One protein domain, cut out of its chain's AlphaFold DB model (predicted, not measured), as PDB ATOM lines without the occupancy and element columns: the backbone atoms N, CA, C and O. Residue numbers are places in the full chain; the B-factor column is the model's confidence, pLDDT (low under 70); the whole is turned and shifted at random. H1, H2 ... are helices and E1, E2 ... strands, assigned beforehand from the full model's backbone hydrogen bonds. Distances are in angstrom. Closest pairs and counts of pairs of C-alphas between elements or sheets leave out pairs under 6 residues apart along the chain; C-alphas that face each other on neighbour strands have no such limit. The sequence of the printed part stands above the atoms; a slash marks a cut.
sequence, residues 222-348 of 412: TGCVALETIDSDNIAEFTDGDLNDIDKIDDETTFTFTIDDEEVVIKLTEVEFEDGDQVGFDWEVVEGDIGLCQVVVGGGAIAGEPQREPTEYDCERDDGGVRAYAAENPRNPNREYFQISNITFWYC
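AT A GLANCE: This is residues 222 to 348 of the 412 residues of an uncharacterized protein of Natronorubrum bangense (UniProt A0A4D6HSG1). Picture two antiparallel sheets standing partly face to face: a four-stranded one, E1 E7 E5 E6, curled like part of a barrel, and a three-stranded one, E2 E3 E4. One short helix, H1, sits beside E2, and the long link from E6 back to E7 pairs briefly with E4 on its way. The printed part has 127 residues, with named elements in the order E1 H1 E2 E3 E4 E5 E6 E7, and is mostly strand. It is compact, with a radius of gyration of the C-alphas of 14.1 A and spans of 44 by 32 by 26 A.

HOW THE PARTS SIT: Start at E1, residues 223 to 226, an edge strand antiparallel to E7, residues 342 to 348; N 225 and O 347 are 2.8 A apart, within hydrogen-bond range. On the other side of E7 is E5, residues 292 to 302, antiparallel, with N 296 and O 344 at 2.8 A. E5 and E6, residues 305 to 316, form a hairpin, with N 311 and O 295 at 2.8 A. Go back to H1, residues 235 to 238: it is on the sheet of E2, residues 254 to 259, E3, residues 262 to 274, and E4, residues 277 to 287. It stands at the sheet's level, with a height of 2.0 A over a local plane fitted to only just 6 C-alphas; the closest C-alphas of H1 and E2 are those of Phe 238 and Phe 255, 5.1 A apart. H1 is too short for an O i to N i+4 pair; its one O i to N i+3 pair is within range. E2 E3 E4 is a meander, each strand the antiparallel neighbour of the one before, with N 257 and O 264 at 2.8 A and N 269 and O 282 at 2.9 A. Between the sheets, the closest C-alphas of E4 and E5 are those of Gly 280 and Val 297, 7.9 A apart; E3 and E7 are apart.

IN THESE COORDINATES: Find C-alpha 223 at (-33.730, 31.190, 60.877), where E1 begins. After H1 and E2, look for C-alpha 262 at (-51.047, 27.316, 64.406); from there E3 runs 35.9 A. E4 covers 28.1 A and bends by 61 degrees at residue 280. E5 covers 28.1 A and bends by 58 degrees at residue 299; E6 covers 31.8 A. E7 runs 20.3 A to C-alpha 348 at (-38.582, 34.023, 61.467).

THE WHOLE: The C-alphas farthest apart are those of Asp 261 and Pro 333, 46.1 A. The printed part has no cut; the links H1 to E2 and E6 to E7 are long. Mean pLDDT of the printed part is 86.1; residues 222 to 223, 241 to 242, 302 and 304 to 306 are under 70.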
ATOM      1  N   THR A 222     -31.734  33.312  64.752       57.97
ATOM      2  CA  THR A 222     -33.081  33.080  64.200       57.97
ATOM      3  C   THR A 222     -32.986  32.698  62.713       57.97
ATOM      4  O   THR A 222     -32.315  33.385  61.950       57.97
ATOM      5  N   GLY A 223     -33.632  31.608  62.284       67.25
ATOM      6  CA  GLY A 223     -33.730  31.190  60.877       67.25
ATOM      7  C   GLY A 223     -34.880  31.875  60.127       67.25
ATOM      8  O   GLY A 223     -35.849  32.317  60.744       67.25
ATOM      9  N   CYS A 224     -34.791  31.942  58.793       72.50
ATOM     10  CA  CYS A 224     -35.769  32.599  57.917       72.50
ATOM     11  C   CYS A 224     -36.387  31.604  56.915       72.50
ATOM     12  O   CYS A 224     -35.670  30.963  56.150       72.50
ATOM     13  N   VAL A 225     -37.720  31.470  56.899       75.00
ATOM     14  CA  VAL A 225     -38.439  30.386  56.191       75.00
ATOM     15  C   VAL A 225     -39.425  30.900  55.180       75.00
ATOM     16  O   VAL A 225     -40.367  31.595  55.552       75.00
ATOM     17  N   ALA A 226     -39.302  30.456  53.935       75.12
ATOM     18  CA  ALA A 226     -40.295  30.729  52.912       75.12
ATOM     19  C   ALA A 226     -41.632  30.043  53.227       75.12
ATOM     20  O   ALA A 226     -41.710  28.821  53.355       75.12
ATOM     21  N   LEU A 227     -42.705  30.828  53.258       80.38
ATOM     22  CA  LEU A 227     -44.061  30.324  53.080       80.38
ATOM     23  C   LEU A 227     -44.317  30.034  51.596       80.38
ATOM     24  O   LEU A 227     -43.542  30.415  50.713       80.38
ATOM     25  N   GLU A 228     -45.429  29.364  51.303       77.25
ATOM     26  CA  GLU A 228     -45.804  29.080  49.922       77.25
ATOM     27  C   GLU A 228     -45.920  30.371  49.096       77.25
ATOM     28  O   GLU A 228     -46.440  31.396  49.546       77.25
ATOM     29  N   THR A 229     -45.408  30.319  47.864       82.44
ATOM     30  CA  THR A 229     -45.509  31.444  46.932       82.44
ATOM     31  C   THR A 229     -46.939  31.556  46.429       82.44
ATOM     32  O   THR A 229     -47.465  30.621  45.834       82.44
ATOM     33  N   ILE A 230     -47.539  32.723  46.624       86.00
ATOM     34  CA  ILE A 230     -48.905  33.025  46.214       86.00
ATOM     35  C   ILE A 230     -48.893  33.657  44.824       86.00
ATOM     36  O   ILE A 230     -48.203  34.652  44.602       86.00
ATOM     37  N   ASP A 231     -49.704  33.134  43.910       88.06
ATOM     38  CA  ASP A 231     -49.958  33.684  42.579       88.06
ATOM     39  C   ASP A 231     -51.436  33.526  42.172       88.06
ATOM     40  O   ASP A 231     -52.283  33.096  42.955       88.06
ATOM     41  N   SER A 232     -51.797  33.913  40.945       87.50
ATOM     42  CA  SER A 232     -53.192  33.820  40.488       87.50
ATOM     43  C   SER A 232     -53.744  32.388  40.411       87.50
ATOM     44  O   SER A 232     -54.968  32.245  40.350       87.50
ATOM     45  N   ASP A 233     -52.900  31.352  40.414       83.75
ATOM     46  CA  ASP A 233     -53.332  29.954  40.344       83.75
ATOM     47  C   ASP A 233     -53.717  29.401  41.730       83.75
ATOM     48  O   ASP A 233     -54.682  28.635  41.811       83.75
ATOM     49  N   ASN A 234     -53.039  29.821  42.811       81.56
ATOM     50  CA  ASN A 234     -53.279  29.314  44.176       81.56
ATOM     51  C   ASN A 234     -53.829  30.351  45.185       81.56
ATOM     52  O   ASN A 234     -54.245  29.966  46.276       81.56
ATOM     53  N   ILE A 235     -53.940  31.646  44.849       90.31
ATOM     54  CA  ILE A 235     -54.377  32.704  45.795       90.31
ATOM     55  C   ILE A 235     -55.717  32.433  46.501       90.31
ATOM     56  O   ILE A 235     -55.940  32.891  47.622       90.31
ATOM     57  N   ALA A 236     -56.623  31.688  45.869       88.94
ATOM     58  CA  ALA A 236     -57.911  31.332  46.463       88.94
ATOM     59  C   ALA A 236     -57.782  30.392  47.677       88.94
ATOM     60  O   ALA A 236     -58.718  30.305  48.468       88.94
ATOM     61  N   GLU A 237     -56.657  29.684  47.809       89.12
ATOM     62  CA  GLU A 237     -56.375  28.746  48.903       89.12
ATOM     63  C   GLU A 237     -55.893  29.468  50.166       89.12
ATOM     64  O   GLU A 237     -56.210  29.045  51.274       89.12
ATOM     65  N   PHE A 238     -55.204  30.599  49.989       90.44
ATOM     66  CA  PHE A 238     -54.628  31.399  51.076       90.44
ATOM     67  C   PHE A 238     -55.528  32.539  51.541       90.44
ATOM     68  O   PHE A 238     -55.233  33.197  52.530       90.44
ATOM     69  N   THR A 239     -56.617  32.811  50.832       89.69
ATOM     70  CA  THR A 239     -57.535  33.918  51.130       89.69
ATOM     71  C   THR A 239     -58.921  33.370  51.479       89.69
ATOM     72  O   THR A 239     -59.190  32.185  51.294       89.69
ATOM     73  N   ASP A 240     -59.854  34.221  51.918       76.81
ATOM     74  CA  ASP A 240     -61.256  33.849  52.226       76.81
ATOM     75  C   ASP A 240     -62.079  33.332  51.003       76.81
ATOM     76  O   ASP A 240     -63.312  33.269  51.033       76.81
ATOM     77  N   GLY A 241     -61.422  32.948  49.899       64.31
ATOM     78  CA  GLY A 241     -62.012  32.332  48.706       64.31
ATOM     79  C   GLY A 241     -62.663  33.308  47.719       64.31
ATOM     80  O   GLY A 241     -63.155  32.892  46.666       64.31
ATOM     81  N   ASP A 242     -62.668  34.606  48.028       68.69
ATOM     82  CA  ASP A 242     -63.233  35.651  47.163       68.69
ATOM     83  C   ASP A 242     -62.224  36.178  46.119       68.69
ATOM     84  O   ASP A 242     -62.621  36.749  45.093       68.69
ATOM     85  N   LEU A 243     -60.925  35.928  46.318       84.75
ATOM     86  CA  LEU A 243     -59.858  36.280  45.383       84.75
ATOM     87  C   LEU A 243     -59.497  35.078  44.506       84.75
ATOM     88  O   LEU A 243     -59.381  33.954  44.966       84.75
ATOM     89  N   ASN A 244     -59.372  35.318  43.201       86.12
ATOM     90  CA  ASN A 244     -59.016  34.300  42.197       86.12
ATOM     91  C   ASN A 244     -57.941  34.831  41.235       86.12
ATOM     92  O   ASN A 244     -57.824  34.360  40.109       86.12
ATOM     93  N   ASP A 245     -57.324  35.955  41.589       89.12
ATOM     94  CA  ASP A 245     -56.360  36.651  40.749       89.12
ATOM     95  C   ASP A 245     -55.559  37.602  41.631       89.12
ATOM     96  O   ASP A 245     -56.168  38.380  42.377       89.12
ATOM     97  N   ILE A 246     -54.232  37.546  41.546       90.88
ATOM     98  CA  ILE A 246     -53.356  38.384  42.366       90.88
ATOM     99  C   ILE A 246     -53.497  39.871  42.030       90.88
ATOM    100  O   ILE A 246     -53.379  40.713  42.909       90.88
ATOM    101  N   ASP A 247     -53.930  40.192  40.810       90.06
ATOM    102  CA  ASP A 247     -54.237  41.557  40.362       90.06
ATOM    103  C   ASP A 247     -55.390  42.230  41.138       90.06
ATOM    104  O   ASP A 247     -55.755  43.379  40.877       90.06
ATOM    105  N   LYS A 248     -56.047  41.513  42.055       91.44
ATOM    106  CA  LYS A 248     -57.208  41.993  42.818       91.44
ATOM    107  C   LYS A 248     -56.927  42.199  44.300       91.44
ATOM    108  O   LYS A 248     -57.875  42.499  45.020       91.44
ATOM    109  N   ILE A 249     -55.677  42.056  44.737       93.94
ATOM    110  CA  ILE A 249     -55.312  42.350  46.122       93.94
ATOM    111  C   ILE A 249     -55.562  43.828  46.460       93.94
ATOM    112  O   ILE A 249     -55.451  44.727  45.620       93.94
ATOM    113  N   ASP A 250     -55.919  44.074  47.708       93.12
ATOM    114  CA  ASP A 250     -56.186  45.392  48.273       93.12
ATOM    115  C   ASP A 250     -55.732  45.454  49.740       93.12
ATOM    116  O   ASP A 250     -55.226  44.480  50.291       93.12
ATOM    117  N   ASP A 251     -55.910  46.612  50.372       92.12
ATOM    118  CA  ASP A 251     -55.545  46.904  51.768       92.12
ATOM    119  C   ASP A 251     -56.451  46.220  52.815       92.12
ATOM    120  O   ASP A 251     -56.350  46.468  54.019       92.12
ATOM    121  N   GLU A 252     -57.366  45.356  52.381       90.38
ATOM    122  CA  GLU A 252     -58.152  44.486  53.256       90.38
ATOM    123  C   GLU A 252     -57.866  43.001  52.996       90.38
ATOM    124  O   GLU A 252     -58.413  42.133  53.682       90.38
ATOM    125  N   THR A 253     -56.992  42.702  52.033       94.69
ATOM    126  CA  THR A 253     -56.610  41.337  51.691       94.69
ATOM    127  C   THR A 253     -55.825  40.708  52.835       94.69
ATOM    128  O   THR A 253     -54.881  41.292  53.370       94.69
ATOM    129  N   THR A 254     -56.230  39.495  53.204       95.50
ATOM    130  CA  THR A 254     -55.588  38.682  54.234       95.50
ATOM    131  C   THR A 254     -55.158  37.351  53.641       95.50
ATOM    132  O   THR A 254     -55.899  36.747  52.864       95.50
ATOM    133  N   PHE A 255     -53.962  36.916  54.016       95.56
ATOM    134  CA  PHE A 255     -53.386  35.628  53.674       95.56
ATOM    135  C   PHE A 255     -53.280  34.790  54.938       95.56
ATOM    136  O   PHE A 255     -52.718  35.244  55.934       95.56
ATOM    137  N   THR A 256     -53.837  33.588  54.899       94.94
ATOM    138  CA  THR A 256     -53.861  32.656  56.023       94.94
ATOM    139  C   THR A 256     -52.947  31.481  55.722       94.94
ATOM    140  O   THR A 256     -53.092  30.824  54.694       94.94
ATOM    141  N   PHE A 257     -52.033  31.207  56.645       89.00
ATOM    142  CA  PHE A 257     -51.095  30.093  56.600       89.00
ATOM    143  C   PHE A 257     -51.254  29.234  57.852       89.00
ATOM    144  O   PHE A 257     -51.719  29.704  58.891       89.00
ATOM    145  N   THR A 258     -50.865  27.966  57.758       86.56
ATOM    146  CA  THR A 258     -50.727  27.084  58.924       86.56
ATOM    147  C   THR A 258     -49.247  26.810  59.142       86.56
ATOM    148  O   THR A 258     -48.604  26.252  58.256       86.56
ATOM    149  N   ILE A 259     -48.721  27.205  60.299       81.31
ATOM    150  CA  ILE A 259     -47.321  27.029  60.699       81.31
ATOM    151  C   ILE A 259     -47.333  26.301  62.043       81.31
ATOM    152  O   ILE A 259     -47.985  26.768  62.972       81.31
ATOM    153  N   ASP A 260     -46.684  25.139  62.139       78.44
ATOM    154  CA  ASP A 260     -46.634  24.317  63.363       78.44
ATOM    155  C   ASP A 260     -48.005  24.061  64.024       78.44
ATOM    156  O   ASP A 260     -48.170  24.149  65.241       78.44
ATOM    157  N   ASP A 261     -49.017  23.739  63.207       80.00
ATOM    158  CA  ASP A 261     -50.426  23.569  63.607       80.00
ATOM    159  C   ASP A 261     -51.116  24.842  64.160       80.00
ATOM    160  O   ASP A 261     -52.249  24.771  64.657       80.00
ATOM    161  N   GLU A 262     -50.484  26.014  64.049       85.31
ATOM    162  CA  GLU A 262     -51.047  27.316  64.406       85.31
ATOM    163  C   GLU A 262     -51.424  28.132  63.161       85.31
ATOM    164  O   GLU A 262     -50.738  28.133  62.139       85.31
ATOM    165  N   GLU A 263     -52.559  28.828  63.236       92.56
ATOM    166  CA  GLU A 263     -53.030  29.702  62.162       92.56
ATOM    167  C   GLU A 263     -52.338  31.063  62.261       92.56
ATOM    168  O   GLU A 263     -52.344  31.712  63.313       92.56
ATOM    169  N   VAL A 264     -51.756  31.492  61.146       94.50
ATOM    170  CA  VAL A 264     -51.082  32.777  60.998       94.50
ATOM    171  C   VAL A 264     -51.778  33.561  59.902       94.50
ATOM    172  O   VAL A 264     -51.974  33.053  58.800       94.50
ATOM    173  N   VAL A 265     -52.128  34.814  60.190       96.12
ATOM    174  CA  VAL A 265     -52.823  35.686  59.241       96.12
ATOM    175  C   VAL A 265     -51.999  36.942  58.999       96.12
ATOM    176  O   VAL A 265     -51.786  37.745  59.912       96.12
ATOM    177  N   ILE A 266     -51.578  37.124  57.751       96.31
ATOM    178  CA  ILE A 266     -50.863  38.304  57.263       96.31
ATOM    179  C   ILE A 266     -51.859  39.176  56.505       96.31
ATOM    180  O   ILE A 266     -52.513  38.721  55.568       96.31
ATOM    181  N   LYS A 267     -51.992  40.438  56.904       95.69
ATOM    182  CA  LYS A 267     -52.876  41.411  56.270       95.69
ATOM    183  C   LYS A 267     -52.059  42.433  55.489       95.69
ATOM    184  O   LYS A 267     -51.099  42.979  56.023       95.69
ATOM    185  N   LEU A 268     -52.487  42.749  54.270       95.44
ATOM    186  CA  LEU A 268     -51.991  43.924  53.553       95.44
ATOM    187  C   LEU A 268     -52.626  45.183  54.142       95.44
ATOM    188  O   LEU A 268     -53.843  45.236  54.295       95.44
ATOM    189  N   THR A 269     -51.829  46.192  54.475       94.19
ATOM    190  CA  THR A 269     -52.316  47.401  55.168       94.19
ATOM    191  C   THR A 269     -52.351  48.637  54.272       94.19
ATOM    192  O   THR A 269     -53.155  49.543  54.500       94.19
ATOM    193  N   GLU A 270     -51.529  48.664  53.225       95.19
ATOM    194  CA  GLU A 270     -51.544  49.669  52.165       95.19
ATOM    195  C   GLU A 270     -51.062  49.014  50.867       95.19
ATOM    196  O   GLU A 270     -50.103  48.253  50.888       95.19
ATOM    197  N   VAL A 271     -51.707  49.298  49.730       95.62
ATOM    198  CA  VAL A 271     -51.284  48.794  48.413       95.62
ATOM    199  C   VAL A 271     -50.964  49.975  47.503       95.62
ATOM    200  O   VAL A 271     -51.791  50.870  47.307       95.62
ATOM    201  N   GLU A 272     -49.758  49.976  46.943       95.50
ATOM    202  CA  GLU A 272     -49.255  51.015  46.052       95.50
ATOM    203  C   GLU A 272     -49.607  50.690  44.596       95.50
ATOM    204  O   GLU A 272     -49.470  49.552  44.135       95.50
ATOM    205  N   PHE A 273     -50.029  51.715  43.852       94.00
ATOM    206  CA  PHE A 273     -50.449  51.584  42.460       94.00
ATOM    207  C   PHE A 273     -49.682  52.539  41.549       94.00
ATOM    208  O   PHE A 273     -49.676  53.751  41.767       94.00
ATOM    209  N   GLU A 274     -49.183  52.020  40.431       93.00
ATOM    210  CA  GLU A 274     -48.657  52.829  39.332       93.00
ATOM    211  C   GLU A 274     -49.425  52.535  38.047       93.00
ATOM    212  O   GLU A 274     -49.590  51.387  37.645       93.00
ATOM    213  N   ASP A 275     -49.933  53.586  37.398       88.06
ATOM    214  CA  ASP A 275     -50.743  53.490  36.173       88.06
ATOM    215  C   ASP A 275     -51.963  52.538  36.258       88.06
ATOM    216  O   ASP A 275     -52.549  52.174  35.239       88.06
ATOM    217  N   GLY A 276     -52.425  52.235  37.477       86.94
ATOM    218  CA  GLY A 276     -53.574  51.364  37.746       86.94
ATOM    219  C   GLY A 276     -53.214  49.916  38.077       86.94
ATOM    220  O   GLY A 276     -54.124  49.152  38.387       86.94
ATOM    221  N   ASP A 277     -51.928  49.577  38.068       91.69
ATOM    222  CA  ASP A 277     -51.417  48.257  38.418       91.69
ATOM    223  C   ASP A 277     -50.789  48.295  39.818       91.69
ATOM    224  O   ASP A 277     -50.111  49.264  40.169       91.69
ATOM    225  N   GLN A 278     -50.972  47.232  40.599       94.62
ATOM    226  CA  GLN A 278     -50.352  47.102  41.921       94.62
ATOM    227  C   GLN A 278     -48.848  46.873  41.752       94.62
ATOM    228  O   GLN A 278     -48.432  46.062  40.918       94.62
ATOM    229  N   VAL A 279     -48.037  47.613  42.505       95.31
ATOM    230  CA  VAL A 279     -46.564  47.559  42.436       95.31
ATOM    231  C   VAL A 279     -45.903  47.204  43.758       95.31
ATOM    232  O   VAL A 279     -44.756  46.779  43.750       95.31
ATOM    233  N   GLY A 280     -46.591  47.390  44.879       95.94
ATOM    234  CA  GLY A 280     -46.035  47.148  46.203       95.94
ATOM    235  C   GLY A 280     -47.099  47.233  47.282       95.94
ATOM    236  O   GLY A 280     -48.239  47.613  46.998       95.94
ATOM    237  N   PHE A 281     -46.737  46.867  48.504       97.19
ATOM    238  CA  PHE A 281     -47.647  46.865  49.642       97.19
ATOM    239  C   PHE A 281     -46.912  46.905  50.985       97.19
ATOM    240  O   PHE A 281     -45.760  46.479  51.095       97.19
ATOM    241  N   ASP A 282     -47.629  47.393  51.990       96.00
ATOM    242  CA  ASP A 282     -47.302  47.271  53.411       96.00
ATOM    243  C   ASP A 282     -48.072  46.086  54.006       96.00
ATOM    244  O   ASP A 282     -49.122  45.684  53.479       96.00
ATOM    245  N   TRP A 283     -47.578  45.532  55.112       96.19
ATOM    246  CA  TRP A 283     -48.169  44.347  55.733       96.19
ATOM    247  C   TRP A 283     -48.086  44.355  57.265       96.19
ATOM    248  O   TRP A 283     -47.253  45.017  57.880       96.19
ATOM    249  N   GLU A 284     -48.981  43.591  57.896       96.00
ATOM    250  CA  GLU A 284     -48.942  43.295  59.331       96.00
ATOM    251  C   GLU A 284     -49.426  41.859  59.617       96.00
ATOM    252  O   GLU A 284     -50.338  41.349  58.964       96.00
ATOM    253  N   VAL A 285     -48.848  41.200  60.623       96.00
ATOM    254  CA  VAL A 285     -49.307  39.900  61.141       96.00
ATOM    255  C   VAL A 285     -50.418  40.142  62.166       96.00
ATOM    256  O   VAL A 285     -50.164  40.489  63.328       96.00
ATOM    257  N   VAL A 286     -51.670  39.941  61.748       95.00
ATOM    258  CA  VAL A 286     -52.864  40.195  62.577       95.00
ATOM    259  C   VAL A 286     -53.233  39.021  63.485       95.00
ATOM    260  O   VAL A 286     -53.806  39.246  64.554       95.00
ATOM    261  N   GLU A 287     -52.869  37.792  63.109       94.88
ATOM    262  CA  GLU A 287     -53.026  36.574  63.921       94.88
ATOM    263  C   GLU A 287     -51.777  35.681  63.793       94.88
ATOM    264  O   GLU A 287     -51.101  35.720  62.770       94.88
ATOM    265  N   GLY A 288     -51.446  34.914  64.838       90.06
ATOM    266  CA  GLY A 288     -50.177  34.173  64.963       90.06
ATOM    267  C   GLY A 288     -49.148  34.874  65.860       90.06
ATOM    268  O   GLY A 288     -49.399  35.983  66.340       90.06
ATOM    269  N   ASP A 289     -48.008  34.236  66.128       87.69
ATOM    270  CA  ASP A 289     -46.874  34.825  66.868       87.69
ATOM    271  C   ASP A 289     -45.551  34.640  66.121       87.69
ATOM    272  O   ASP A 289     -44.568  34.154  66.666       87.69
ATOM    273  N   ILE A 290     -45.556  35.034  64.849       87.50
ATOM    274  CA  ILE A 290     -44.373  35.059  63.991       87.50
ATOM    275  C   ILE A 290     -44.027  36.496  63.596       87.50
ATOM    276  O   ILE A 290     -44.920  37.337  63.461       87.50
ATOM    277  N   GLY A 291     -42.742  36.761  63.388       90.19
ATOM    278  CA  GLY A 291     -42.259  37.934  62.659       90.19
ATOM    279  C   GLY A 291     -41.854  37.554  61.241       90.19
ATOM    280  O   GLY A 291     -41.586  36.378  60.989       90.19
ATOM    281  N   LEU A 292     -41.805  38.516  60.321       90.31
ATOM    282  CA  LEU A 292     -41.251  38.263  58.987       90.31
ATOM    283  C   LEU A 292     -39.809  38.755  58.898       90.31
ATOM    284  O   LEU A 292     -39.487  39.821  59.415       90.31
ATOM    285  N   CYS A 293     -38.971  37.978  58.220       87.12
ATOM    286  CA  CYS A 293     -37.587  38.323  57.876       87.12
ATOM    287  C   CYS A 293     -37.475  38.808  56.428       87.12
ATOM    288  O   CYS A 293     -36.589  39.591  56.096       87.12
ATOM    289  N   GLN A 294     -38.372  38.363  55.544       87.19
ATOM    290  CA  GLN A 294     -38.321  38.739  54.137       87.19
ATOM    291  C   GLN A 294     -39.707  38.708  53.490       87.19
ATOM    292  O   GLN A 294     -40.556  37.881  53.815       87.19
ATOM    293  N   VAL A 295     -39.932  39.590  52.520       88.62
ATOM    294  CA  VAL A 295     -41.028  39.473  51.554       88.62
ATOM    295  C   VAL A 295     -40.446  39.597  50.157       88.62
ATOM    296  O   VAL A 295     -39.792  40.588  49.837       88.62
ATOM    297  N   VAL A 296     -40.683  38.595  49.317       82.31
ATOM    298  CA  VAL A 296     -40.248  38.584  47.920       82.31
ATOM    299  C   VAL A 296     -41.449  38.844  47.028       82.31
ATOM    300  O   VAL A 296     -42.446  38.124  47.088       82.31
ATOM    301  N   VAL A 297     -41.349  39.859  46.171       88.38
ATOM    302  CA  VAL A 297     -42.427  40.227  45.249       88.38
ATOM    303  C   VAL A 297     -41.953  40.051  43.809       88.38
ATOM    304  O   VAL A 297     -41.015  40.702  43.340       88.38
ATOM    305  N   GLY A 298     -42.604  39.140  43.090       80.75
ATOM    306  CA  GLY A 298     -42.334  38.876  41.683       80.75
ATOM    307  C   GLY A 298     -43.129  39.780  40.750       80.75
ATOM    308  O   GLY A 298     -44.275  40.128  41.034       80.75
ATOM    309  N   GLY A 299     -42.549  40.108  39.596       83.38
ATOM    310  CA  GLY A 299     -43.242  40.869  38.562       83.38
ATOM    311  C   GLY A 299     -42.479  40.954  37.244       83.38
ATOM    312  O   GLY A 299     -41.283  41.216  37.208       83.38
ATOM    313  N   GLY A 300     -43.189  40.795  36.125       81.94
ATOM    314  CA  GLY A 300     -42.630  40.983  34.783       81.94
ATOM    315  C   GLY A 300     -41.484  40.031  34.406       81.94
ATOM    316  O   GLY A 300     -41.176  39.064  35.096       81.94
ATOM    317  N   ALA A 301     -40.868  40.290  33.247       73.06
ATOM    318  CA  ALA A 301     -39.726  39.515  32.768       73.06
ATOM    319  C   ALA A 301     -38.743  40.359  31.940       73.06
ATOM    320  O   ALA A 301     -39.129  41.125  31.039       73.06
ATOM    321  N   ILE A 302     -37.444  40.167  32.182       68.44
ATOM    322  CA  ILE A 302     -36.355  40.805  31.447       68.44
ATOM    323  C   ILE A 302     -35.602  39.750  30.640       68.44
ATOM    324  O   ILE A 302     -34.856  38.940  31.151       68.44
ATOM    325  N   ALA A 303     -35.783  39.811  29.318       77.38
ATOM    326  CA  ALA A 303     -35.107  38.955  28.335       77.38
ATOM    327  C   ALA A 303     -35.524  37.478  28.407       77.38
ATOM    328  O   ALA A 303     -34.825  36.628  27.877       77.38
ATOM    329  N   GLY A 304     -36.714  37.219  28.952       68.88
ATOM    330  CA  GLY A 304     -37.238  35.872  29.166       68.88
ATOM    331  C   GLY A 304     -37.217  35.485  30.640       68.88
ATOM    332  O   GLY A 304     -38.061  34.698  31.043       68.88
ATOM    333  N   GLU A 305     -36.359  36.125  31.435       54.09
ATOM    334  CA  GLU A 305     -36.182  35.801  32.848       54.09
ATOM    335  C   GLU A 305     -37.203  36.534  33.730       54.09
ATOM    336  O   GLU A 305     -37.298  37.767  33.631       54.09
ATOM    337  N   PRO A 306     -37.964  35.834  34.591       66.44
ATOM    338  CA  PRO A 306     -38.849  36.471  35.563       66.44
ATOM    339  C   PRO A 306     -38.036  37.333  36.535       66.44
ATOM    340  O   PRO A 306     -36.880  37.029  36.817       66.44
ATOM    341  N   GLN A 307     -38.609  38.436  37.011       80.00
ATOM    342  CA  GLN A 307     -37.946  39.301  37.992       80.00
ATOM    343  C   GLN A 307     -38.625  39.171  39.354       80.00
ATOM    344  O   GLN A 307     -39.843  38.990  39.432       80.00
ATOM    345  N   ARG A 308     -37.825  39.253  40.416       76.06
ATOM    346  CA  ARG A 308     -38.246  39.169  41.815       76.06
ATOM    347  C   ARG A 308     -37.381  40.111  42.631       76.06
ATOM    348  O   ARG A 308     -36.183  40.175  42.373       76.06
ATOM    349  N   GLU A 309     -37.991  40.799  43.582       77.50
ATOM    350  CA  GLU A 309     -37.284  41.715  44.473       77.50
ATOM    351  C   GLU A 309     -37.536  41.301  45.928       77.50
ATOM    352  O   GLU A 309     -38.700  41.237  46.340       77.50
ATOM    353  N   PRO A 310     -36.486  40.962  46.694       76.25
ATOM    354  CA  PRO A 310     -36.597  40.725  48.125       76.25
ATOM    355  C   PRO A 310     -36.615  42.048  48.900       76.25
ATOM    356  O   PRO A 310     -35.869  42.977  48.604       76.25
ATOM    357  N   THR A 311     -37.450  42.118  49.930       83.44
ATOM    358  CA  THR A 311     -37.436  43.172  50.951       83.44
ATOM    359  C   THR A 311     -37.180  42.520  52.301       83.44
ATOM    360  O   THR A 311     -37.899  41.593  52.660       83.44
ATOM    361  N   GLU A 312     -36.153  42.969  53.015       85.06
ATOM    362  CA  GLU A 312     -35.718  42.402  54.299       85.06
ATOM    363  C   GLU A 312     -36.357  43.121  55.492       85.06
ATOM    364  O   GLU A 312     -36.621  44.328  55.449       85.06
ATOM    365  N   TYR A 313     -36.571  42.365  56.566       86.19
ATOM    366  CA  TYR A 313     -37.269  42.768  57.782       86.19
ATOM    367  C   TYR A 313     -36.581  42.190  59.023       86.19
ATOM    368  O   TYR A 313     -35.928  41.157  58.956       86.19
ATOM    369  N   ASP A 314     -36.757  42.848  60.168       84.94
ATOM    370  CA  ASP A 314     -36.063  42.532  61.431       84.94
ATOM    371  C   ASP A 314     -36.912  41.632  62.351       84.94
ATOM    372  O   ASP A 314     -37.045  41.877  63.550       84.94
ATOM    373  N   CYS A 315     -37.604  40.643  61.772       85.81
ATOM    374  CA  CYS A 315     -38.488  39.728  62.503       85.81
ATOM    375  C   CYS A 315     -39.578  40.422  63.339       85.81
ATOM    376  O   CYS A 315     -40.074  39.880  64.332       85.81
ATOM    377  N   GLU A 316     -39.990  41.624  62.937       87.25
ATOM    378  CA  GLU A 316     -41.121  42.312  63.545       87.25
ATOM    379  C   GLU A 316     -42.445  41.746  63.005       87.25
ATOM    380  O   GLU A 316     -42.527  41.133  61.937       87.25
ATOM    381  N   ARG A 317     -43.513  41.919  63.788       88.00
ATOM    382  CA  ARG A 317     -44.873  41.488  63.420       88.00
ATOM    383  C   ARG A 317     -45.577  42.478  62.491       88.00
ATOM    384  O   ARG A 317     -46.701  42.228  62.065       88.00
ATOM    385  N   ASP A 318     -44.941  43.603  62.225       85.94
ATOM    386  CA  ASP A 318     -45.359  44.633  61.293       85.94
ATOM    387  C   ASP A 318     -44.110  45.208  60.625       85.94
ATOM    388  O   ASP A 318     -43.006  45.076  61.150       85.94
ATOM    389  N   ASP A 319     -44.273  45.814  59.453       74.94
ATOM    390  CA  ASP A 319     -43.137  46.275  58.656       74.94
ATOM    391  C   ASP A 319     -42.428  47.534  59.195       74.94
ATOM    392  O   ASP A 319     -41.464  48.004  58.581       74.94
ATOM    393  N   GLY A 320     -42.896  48.140  60.296       73.44
ATOM    394  CA  GLY A 320     -42.321  49.372  60.845       73.44
ATOM    395  C   GLY A 320     -42.275  50.563  59.862       73.44
ATOM    396  O   GLY A 320     -41.630  51.582  60.154       73.44
ATOM    397  N   GLY A 321     -42.957  50.471  58.712       73.81
ATOM    398  CA  GLY A 321     -42.939  51.411  57.588       73.81
ATOM    399  C   GLY A 321     -42.045  51.019  56.400       73.81
ATOM    400  O   GLY A 321     -41.717  51.902  55.596       73.81
ATOM    401  N   VAL A 322     -41.604  49.760  56.293       84.62
ATOM    402  CA  VAL A 322     -40.790  49.244  55.177       84.62
ATOM    403  C   VAL A 322     -41.672  48.533  54.141       84.62
ATOM    404  O   VAL A 322     -42.061  47.378  54.288       84.62
ATOM    405  N   ARG A 323     -41.950  49.228  53.039       93.00
ATOM    406  CA  ARG A 323     -42.807  48.731  51.955       93.00
ATOM    407  C   ARG A 323     -42.105  47.704  51.069       93.00
ATOM    408  O   ARG A 323     -41.003  47.979  50.591       93.00
ATOM    409  N   ALA A 324     -42.784  46.600  50.759       93.12
ATOM    410  CA  ALA A 324     -42.337  45.639  49.754       93.12
ATOM    411  C   ALA A 324     -42.760  46.086  48.346       93.12
ATOM    412  O   ALA A 324     -43.901  46.509  48.141       93.12
ATOM    413  N   TYR A 325     -41.867  45.967  47.362       93.19
ATOM    414  CA  TYR A 325     -42.134  46.316  45.961       93.19
ATOM    415  C   TYR A 325     -41.799  45.160  45.025       93.19
ATOM    416  O   TYR A 325     -40.844  44.428  45.254       93.19
ATOM    417  N   ALA A 326     -42.553  45.032  43.934       90.38
ATOM    418  CA  ALA A 326     -42.145  44.224  42.791       90.38
ATOM    419  C   ALA A 326     -40.859  44.788  42.172       90.38
ATOM    420  O   ALA A 326     -40.577  45.975  42.303       90.38
ATOM    421  N   ALA A 327     -40.119  43.967  41.426       83.19
ATOM    422  CA  ALA A 327     -38.871  44.390  40.789       83.19
ATOM    423  C   ALA A 327     -39.012  45.656  39.923       83.19
ATOM    424  O   ALA A 327     -40.034  45.878  39.257       83.19
ATOM    425  N   GLU A 328     -37.949  46.464  39.884       86.50
ATOM    426  CA  GLU A 328     -37.890  47.657  39.040       86.50
ATOM    427  C   GLU A 328     -38.079  47.305  37.553       86.50
ATOM    428  O   GLU A 328     -37.575  46.303  37.034       86.50
ATOM    429  N   ASN A 329     -38.769  48.178  36.822       85.12
ATOM    430  CA  ASN A 329     -39.040  48.045  35.399       85.12
ATOM    431  C   ASN A 329     -38.180  49.019  34.571       85.12
ATOM    432  O   ASN A 329     -38.672  50.037  34.072       85.12
ATOM    433  N   PRO A 330     -36.910  48.681  34.270       82.81
ATOM    434  CA  PRO A 330     -36.018  49.559  33.508       82.81
ATOM    435  C   PRO A 330     -36.454  49.745  32.044       82.81
ATOM    436  O   PRO A 330     -35.854  50.521  31.295       82.81
ATOM    437  N   ARG A 331     -37.474  49.005  31.589       81.50
ATOM    438  CA  ARG A 331     -37.975  49.034  30.209       81.50
ATOM    439  C   ARG A 331     -39.124  50.012  30.016       81.50
ATOM    440  O   ARG A 331     -39.385  50.385  28.868       81.50
ATOM    441  N   ASN A 332     -39.797  50.428  31.086       80.12
ATOM    442  CA  ASN A 332     -40.917  51.353  31.010       80.12
ATOM    443  C   ASN A 332     -40.570  52.681  31.700       80.12
ATOM    444  O   ASN A 332     -40.615  52.771  32.913       80.12
ATOM    445  N   PRO A 333     -40.295  53.766  30.959       76.88
ATOM    446  CA  PRO A 333     -39.923  55.040  31.573       76.88
ATOM    447  C   PRO A 333     -41.072  55.745  32.317       76.88
ATOM    448  O   PRO A 333     -40.842  56.810  32.884       76.88
ATOM    449  N   ASN A 334     -42.302  55.222  32.248       79.88
ATOM    450  CA  ASN A 334     -43.466  55.796  32.930       79.88
ATOM    451  C   ASN A 334     -43.844  55.047  34.215       79.88
ATOM    452  O   ASN A 334     -44.736  55.516  34.912       79.88
ATOM    453  N   ARG A 335     -43.199  53.911  34.498       83.56
ATOM    454  CA  ARG A 335     -43.499  53.055  35.645       83.56
ATOM    455  C   ARG A 335     -42.194  52.564  36.255       83.56
ATOM    456  O   ARG A 335     -41.364  52.032  35.522       83.56
ATOM    457  N   GLU A 336     -42.018  52.762  37.551       89.81
ATOM    458  CA  GLU A 336     -40.782  52.416  38.247       89.81
ATOM    459  C   GLU A 336     -40.690  50.910  38.490       89.81
ATOM    460  O   GLU A 336     -39.624  50.340  38.288       89.81
ATOM    461  N   TYR A 337     -41.816  50.252  38.775       93.25
ATOM    462  CA  TYR A 337     -41.864  48.834  39.149       93.25
ATOM    463  C   TYR A 337     -42.681  47.982  38.163       93.25
ATOM    464  O   TYR A 337     -43.401  48.496  37.304       93.25
ATOM    465  N   PHE A 338     -42.562  46.657  38.213       92.06
ATOM    466  CA  PHE A 338     -43.472  45.752  37.500       92.06
ATOM    467  C   PHE A 338     -44.804  45.578  38.242       92.06
ATOM    468  O   PHE A 338     -44.968  46.012  39.377       92.06
ATOM    469  N   GLN A 339     -45.786  44.970  37.570       93.88
ATOM    470  CA  GLN A 339     -47.007  44.514  38.234       93.88
ATOM    471  C   GLN A 339     -46.702  43.274  39.048       93.88
ATOM    472  O   GLN A 339     -46.003  42.388  38.552       93.88
ATOM    473  N   ILE A 340     -47.240  43.240  40.264       93.88
ATOM    474  CA  ILE A 340     -47.156  42.081  41.143       93.88
ATOM    475  C   ILE A 340     -47.762  40.878  40.421       93.88
ATOM    476  O   ILE A 340     -48.902  40.926  39.973       93.88
ATOM    477  N   SER A 341     -46.985  39.807  40.299       86.81
ATOM    478  CA  SER A 341     -47.432  38.528  39.737       86.81
ATOM    479  C   SER A 341     -47.376  37.381  40.739       86.81
ATOM    480  O   SER A 341     -48.046  36.377  40.535       86.81
ATOM    481  N   ASN A 342     -46.544  37.497  41.775       88.06
ATOM    482  CA  ASN A 342     -46.490  36.558  42.890       88.06
ATOM    483  C   ASN A 342     -45.907  37.227  44.135       88.06
ATOM    484  O   ASN A 342     -45.189  38.226  44.021       88.06
ATOM    485  N   ILE A 343     -46.232  36.673  45.299       88.31
ATOM    486  CA  ILE A 343     -45.762  37.125  46.608       88.31
ATOM    487  C   ILE A 343     -45.293  35.906  47.400       88.31
ATOM    488  O   ILE A 343     -46.004  34.905  47.467       88.31
ATOM    489  N   THR A 344     -44.133  36.005  48.038       88.56
ATOM    490  CA  THR A 344     -43.632  35.006  48.985       88.56
ATOM    491  C   THR A 344     -43.294  35.711  50.292       88.56
ATOM    492  O   THR A 344     -42.450  36.606  50.308       88.56
ATOM    493  N   PHE A 345     -43.949  35.324  51.383       88.75
ATOM    494  CA  PHE A 345     -43.612  35.797  52.727       88.75
ATOM    495  C   PHE A 345     -42.604  34.841  53.356       88.75
ATOM    496  O   PHE A 345     -42.728  33.633  53.172       88.75
ATOM    497  N   TRP A 346     -41.640  35.362  54.107       88.06
ATOM    498  CA  TRP A 346     -40.700  34.557  54.871       88.06
ATOM    499  C   TRP A 346     -40.784  34.899  56.349       88.06
ATOM    500  O   TRP A 346     -40.703  36.076  56.708       88.06
ATOM    501  N   TYR A 347     -40.947  33.887  57.197       86.94
ATOM    502  CA  TYR A 347     -41.099  34.069  58.637       86.94
ATOM    503  C   TYR A 347     -39.854  33.665  59.413       86.94
ATOM    504  O   TYR A 347     -39.100  32.785  59.002       86.94
ATOM    505  N   CYS A 348     -39.666  34.316  60.552       85.69
ATOM    506  CA  CYS A 348     -38.582  34.023  61.467       85.69
ATOM    507  C   CYS A 348     -38.946  32.871  62.396       85.69
ATOM    508  O   CYS A 348     -40.056  32.836  62.935       85.69
TER     509      CYS A 348